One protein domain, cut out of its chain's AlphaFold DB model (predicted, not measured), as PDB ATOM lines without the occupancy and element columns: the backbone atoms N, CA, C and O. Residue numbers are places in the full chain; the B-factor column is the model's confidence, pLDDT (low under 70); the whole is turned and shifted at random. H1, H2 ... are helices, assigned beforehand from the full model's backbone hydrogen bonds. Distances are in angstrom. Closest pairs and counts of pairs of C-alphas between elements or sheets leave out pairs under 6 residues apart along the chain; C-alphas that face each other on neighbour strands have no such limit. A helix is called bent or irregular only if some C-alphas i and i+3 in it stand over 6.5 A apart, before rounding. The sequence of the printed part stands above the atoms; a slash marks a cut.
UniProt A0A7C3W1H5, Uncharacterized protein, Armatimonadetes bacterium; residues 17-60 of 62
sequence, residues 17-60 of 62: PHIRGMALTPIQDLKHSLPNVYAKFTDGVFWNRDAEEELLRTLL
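Overview. This is residues 17 to 60 of the 62 residues of an uncharacterized protein of Armatimonadetes bacterium (UniProt A0A7C3W1H5). The short helix H2 sits between H1 and the longest helix, H3, bridging the two. The opening stretch, residues 17 to 26, reaches one end of the long axis, and the loop round Asp 43 makes the other. The printed part has 44 residues, with three named helices in the order H1, H2, H3 and no named strand: all helix, compact, radius of gyration of the C-alphas 10.0 A, spans 29 by 18 by 14 A.

Arrangement. Look first at H1, residues 27 to 33, and H2, residues 35 to 38: they touch only at the corner, closest at the C-alphas of Lys 31 and Tyr 38, 5.3 A. H2 touches H3, residues 49 to 59, closest at C-alphas 37 and 51, 5.1 A. H1 and H3 are apart. In H3 every O i to N i+4 pair is within hydrogen-bond range; in H1 1 of 3 is, beside 3 of 4 O i to N i+3 pairs; H2 is too short for an O i to N i+4 pair.

Along the chain. Find C-alpha 27 at (115.985, 196.278, 244.121), where H1 begins its 10.2 A; it is neither bent nor irregular, but only just: C-alphas 28 and 31 are 6.5 A apart. H2 follows, 5.0 A long. H3 runs 15.4 A to C-alpha 59 at (115.058, 187.579, 257.497).

Size, cuts and confidence. The C-alphas farthest apart, His 18 and Asp 43, are 29.0 A apart. The printed part has no cut, no link is long, and no printed residue is under 70 in pLDDT.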
ATOM      1  N   PRO A  17     104.513 187.060 255.086       86.12
ATOM      2  CA  PRO A  17     103.991 187.813 256.235       86.12
ATOM      3  C   PRO A  17     104.887 187.757 257.481       86.12
ATOM      4  O   PRO A  17     104.743 188.572 258.390       86.12
ATOM      5  N   HIS A  18     105.775 186.763 257.548       86.38
ATOM      6  CA  HIS A  18     106.689 186.545 258.671       86.38
ATOM      7  C   HIS A  18     107.904 187.476 258.634       86.38
ATOM      8  O   HIS A  18     108.498 187.730 259.675       86.38
ATOM      9  N   ILE A  19     108.243 188.016 257.460       87.00
ATOM     10  CA  ILE A  19     109.316 188.997 257.319       87.00
ATOM     11  C   ILE A  19     108.775 190.342 257.797       87.00
ATOM     12  O   ILE A  19     107.921 190.953 257.152       87.00
ATOM     13  N   ARG A  20     109.255 190.799 258.954       82.94
ATOM     14  CA  ARG A  20     108.858 192.077 259.558       82.94
ATOM     15  C   ARG A  20     109.968 193.111 259.400       82.94
ATOM     16  O   ARG A  20     111.138 192.768 259.307       82.94
ATOM     17  N   GLY A  21     109.596 194.390 259.383       81.00
ATOM     18  CA  GLY A  21     110.560 195.497 259.419       81.00
ATOM     19  C   GLY A  21     111.271 195.809 258.098       81.00
ATOM     20  O   GLY A  21     112.107 196.707 258.070       81.00
ATOM     21  N   MET A  22     110.927 195.135 256.996       81.75
ATOM     22  CA  MET A  22     111.437 195.491 255.673       81.75
ATOM     23  C   MET A  22     110.557 196.581 255.048       81.75
ATOM     24  O   MET A  22     109.378 196.362 254.769       81.75
ATOM     25  N   ALA A  23     111.127 197.767 254.837       83.00
ATOM     26  CA  ALA A  23     110.466 198.836 254.097       83.00
ATOM     27  C   ALA A  23     110.363 198.487 252.603       83.00
ATOM     28  O   ALA A  23     111.126 197.661 252.089       83.00
ATOM     29  N   LEU A  24     109.461 199.164 251.885       86.69
ATOM     30  CA  LEU A  24     109.433 199.106 250.425       86.69
ATOM     31  C   LEU A  24     110.782 199.609 249.887       86.69
ATOM     32  O   LEU A  24     111.067 200.802 249.929       86.69
ATOM     33  N   THR A  25     111.613 198.677 249.425       87.50
ATOM     34  CA  THR A  25     113.008 198.933 249.055       87.50
ATOM     35  C   THR A  25     113.191 198.644 247.567       87.50
ATOM     36  O   THR A  25     112.904 197.522 247.140       87.50
ATOM     37  N   PRO A  26     113.657 199.610 246.754       89.81
ATOM     38  CA  PRO A  26     114.029 199.348 245.368       89.81
ATOM     39  C   PRO A  26     115.124 198.280 245.276       89.81
ATOM     40  O   PRO A  26     116.059 198.265 246.072       89.81
ATOM     41  N   ILE A  27     115.057 197.415 244.262       88.19
ATOM     42  CA  ILE A  27     115.985 196.278 244.121       88.19
ATOM     43  C   ILE A  27     117.468 196.699 244.062       88.19
ATOM     44  O   ILE A  27     118.339 196.006 244.576       88.19
ATOM     45  N   GLN A  28     117.751 197.874 243.496       88.31
ATOM     46  CA  GLN A  28     119.091 198.463 243.401       88.31
ATOM     47  C   GLN A  28     119.654 198.973 244.737       88.31
ATOM     48  O   GLN A  28     120.871 199.063 244.894       88.31
ATOM     49  N   ASP A  29     118.785 199.272 245.705       91.19
ATOM     50  CA  ASP A  29     119.176 199.779 247.023       91.19
ATOM     51  C   ASP A  29     119.470 198.639 248.008       91.19
ATOM     52  O   ASP A  29     120.071 198.867 249.061       91.19
ATOM     53  N   LEU A  30     119.153 197.390 247.638       91.56
ATOM     54  CA  LEU A  30     119.511 196.202 248.421       91.56
ATOM     55  C   LEU A  30     121.020 196.059 248.623       91.56
ATOM     56  O   LEU A  30     121.437 195.500 249.629       91.56
ATOM     57  N   LYS A  31     121.855 196.628 247.744       92.50
ATOM     58  CA  LYS A  31     123.313 196.680 247.951       92.50
ATOM     59  C   LYS A  31     123.717 197.394 249.248       92.50
ATOM     60  O   LYS A  31     124.819 197.175 249.739       92.50
ATOM     61  N   HIS A  32     122.851 198.260 249.778       92.44
ATOM     62  CA  HIS A  32     123.082 198.998 251.015       92.44
ATOM     63  C   HIS A  32     122.437 198.318 252.222       92.44
ATOM     64  O   HIS A  32     123.081 198.203 253.261       92.44
ATOM     65  N   SER A  33     121.185 197.868 252.101       91.06
ATOM     66  CA  SER A  33     120.442 197.280 253.224       91.06
ATOM     67  C   SER A  33     120.725 195.791 253.439       91.06
ATOM     68  O   SER A  33     120.771 195.344 254.581       91.06
ATOM     69  N   LEU A  34     120.928 195.025 252.364       93.19
ATOM     70  CA  LEU A  34     121.136 193.571 252.367       93.19
ATOM     71  C   LEU A  34     122.233 193.178 251.353       93.19
ATOM     72  O   LEU A  34     121.960 192.506 250.350       93.19
ATOM     73  N   PRO A  35     123.495 193.594 251.584       94.38
ATOM     74  CA  PRO A  35     124.588 193.380 250.634       94.38
ATOM     75  C   PRO A  35     124.875 191.896 250.357       94.38
ATOM     76  O   PRO A  35     125.280 191.548 249.249       94.38
ATOM     77  N   ASN A  36     124.633 191.011 251.330       94.88
ATOM     78  CA  ASN A  36     124.760 189.559 251.170       94.88
ATOM     79  C   ASN A  36     123.750 188.989 250.162       94.88
ATOM     80  O   ASN A  36     124.112 188.128 249.364       94.88
ATOM     81  N   VAL A  37     122.519 189.508 250.159       94.31
ATOM     82  CA  VAL A  37     121.474 189.143 249.192       94.31
ATOM     83  C   VAL A  37     121.813 189.699 247.811       94.31
ATOM     84  O   VAL A  37     121.783 188.966 246.824       94.31
ATOM     85  N   TYR A  38     122.194 190.978 247.733       94.31
ATOM     86  CA  TYR A  38     122.533 191.639 246.468       94.31
ATOM     87  C   TYR A  38     123.692 190.944 245.736       94.31
ATOM     88  O   TYR A  38     123.671 190.801 244.515       94.31
ATOM     89  N   ALA A  39     124.681 190.438 246.479       95.00
ATOM     90  CA  ALA A  39     125.813 189.699 245.921       95.00
ATOM     91  C   ALA A  39     125.422 188.400 245.187       95.00
ATOM     92  O   ALA A  39     126.240 187.852 244.450       95.00
ATOM     93  N   LYS A  40     124.198 187.893 245.383       95.56
ATOM     94  CA  LYS A  40     123.689 186.689 244.712       95.56
ATOM     95  C   LYS A  40     122.977 186.977 243.394       95.56
ATOM     96  O   LYS A  40     122.604 186.026 242.716       95.56
ATOM     97  N   PHE A  41     122.785 188.240 243.014       94.31
ATOM     98  CA  PHE A  41     122.095 188.584 241.769       94.31
ATOM     99  C   PHE A  41     122.850 188.069 240.544       94.31
ATOM    100  O   PHE A  41     124.075 188.170 240.458       94.31
ATOM    101  N   THR A  42     122.108 187.579 239.551       91.50
ATOM    102  CA  THR A  42     122.695 187.217 238.258       91.50
ATOM    103  C   THR A  42     123.106 188.497 237.536       91.50
ATOM    104  O   THR A  42     122.336 189.460 237.479       91.50
ATOM    105  N   ASP A  43     124.343 188.530 237.039       88.56
ATOM    106  CA  ASP A  43     124.960 189.690 236.378       88.56
ATOM    107  C   ASP A  43     124.900 190.992 237.205       88.56
ATOM    108  O   ASP A  43     124.983 192.096 236.671       88.56
ATOM    109  N   GLY A  44     124.737 190.874 238.529       80.62
ATOM    110  CA  GLY A  44     124.656 192.006 239.454       80.62
ATOM    111  C   GLY A  44     123.377 192.844 239.359       80.62
ATOM    112  O   GLY A  44     123.318 193.905 239.983       80.62
ATOM    113  N   VAL A  45     122.366 192.399 238.601       85.19
ATOM    114  CA  VAL A  45     121.113 193.149 238.379       85.19
ATOM    115  C   VAL A  45     119.848 192.293 238.427       85.19
ATOM    116  O   VAL A  45     118.784 192.812 238.763       85.19
ATOM    117  N   PHE A  46     119.929 190.999 238.113       89.12
ATOM    118  CA  PHE A  46     118.748 190.145 238.033       89.12
ATOM    119  C   PHE A  46     118.509 189.378 239.332       89.12
ATOM    120  O   PHE A  46     119.372 188.635 239.808       89.12
ATOM    121  N   TRP A  47     117.290 189.513 239.864       89.62
ATOM    122  CA  TRP A  47     116.794 188.663 240.944       89.62
ATOM    123  C   TRP A  47     116.726 187.207 240.483       89.62
ATOM    124  O   TRP A  47     116.249 186.914 239.386       89.62
ATOM    125  N   ASN A  48     117.165 186.290 241.337       90.62
ATOM    126  CA  ASN A  48     117.157 184.861 241.067       90.62
ATOM    127  C   ASN A  48     116.830 184.078 242.345       90.62
ATOM    128  O   ASN A  48     116.598 184.643 243.415       90.62
ATOM    129  N   ARG A  49     116.818 182.752 242.213       90.31
ATOM    130  CA  ARG A  49     116.514 181.850 243.319       90.31
ATOM    131  C   ARG A  49     117.531 181.938 244.462       90.31
ATOM    132  O   ARG A  49     117.119 181.925 245.615       90.31
ATOM    133  N   ASP A  50     118.820 182.065 244.161       92.69
ATOM    134  CA  ASP A  50     119.877 182.111 245.179       92.69
ATOM    135  C   ASP A  50     119.771 183.376 246.044       92.69
ATOM    136  O   ASP A  50     119.974 183.332 247.257       92.69
ATOM    137  N   ALA A  51     119.408 184.505 245.431       93.69
ATOM    138  CA  ALA A  51     119.127 185.748 246.136       93.69
ATOM    139  C   ALA A  51     117.880 185.634 247.022       93.69
ATOM    140  O   ALA A  51     117.892 186.094 248.161       93.69
ATOM    141  N   GLU A  52     116.818 184.986 246.535       91.62
ATOM    142  CA  GLU A  52     115.623 184.729 247.343       91.62
ATOM    143  C   GLU A  52     115.928 183.825 248.540       91.62
ATOM    144  O   GLU A  52     115.544 184.145 249.663       91.62
ATOM    145  N   GLU A  53     116.656 182.727 248.337       92.81
ATOM    146  CA  GLU A  53     117.041 181.825 249.424       92.81
ATOM    147  C   GLU A  53     117.895 182.551 250.481       92.81
ATOM    148  O   GLU A  53     117.641 182.396 251.677       92.81
ATOM    149  N   GLU A  54     118.833 183.415 250.070       94.75
ATOM    150  CA  GLU A  54     119.631 184.227 251.000       94.75
ATOM    151  C   GLU A  54     118.788 185.283 251.734       94.75
ATOM    152  O   GLU A  54     118.986 185.502 252.935       94.75
ATOM    153  N   LEU A  55     117.812 185.907 251.058       91.88
ATOM    154  CA  LEU A  55     116.868 186.838 251.686       91.88
ATOM    155  C   LEU A  55     116.092 186.134 252.801       91.88
ATOM    156  O   LEU A  55     116.047 186.617 253.933       91.88
ATOM    157  N   LEU A  56     115.501 184.982 252.483       91.25
ATOM    158  CA  LEU A  56     114.707 184.204 253.427       91.25
ATOM    159  C   LEU A  56     115.563 183.712 254.592       91.25
ATOM    160  O   LEU A  56     115.141 183.818 255.736       91.25
ATOM    161  N   ARG A  57     116.787 183.249 254.329       91.62
ATOM    162  CA  ARG A  57     117.733 182.853 255.377       91.62
ATOM    163  C   ARG A  57     118.097 184.007 256.313       91.62
ATOM    164  O   ARG A  57     118.305 183.775 257.498       91.62
ATOM    165  N   THR A  58     118.207 185.224 255.784       90.69
ATOM    166  CA  THR A  58     118.592 186.409 256.565       90.69
ATOM    167  C   THR A  58     117.440 186.940 257.416       90.69
ATOM    168  O   THR A  58     117.677 187.422 258.519       90.69
ATOM    169  N   LEU A  59     116.207 186.882 256.904       88.75
ATOM    170  CA  LEU A  59     115.058 187.579 257.497       88.75
ATOM    171  C   LEU A  59     114.019 186.669 258.157       88.75
ATOM    172  O   LEU A  59     113.134 187.175 258.847       88.75
ATOM    173  N   LEU A  60     114.070 185.354 257.939       86.44
ATOM    174  CA  LEU A  60     113.216 184.423 258.669       86.44
ATOM    175  C   LEU A  60     113.860 184.095 260.017       86.44
ATOM    176  O   LEU A  60     114.874 183.403 260.092       86.44
TER     177      LEU A  60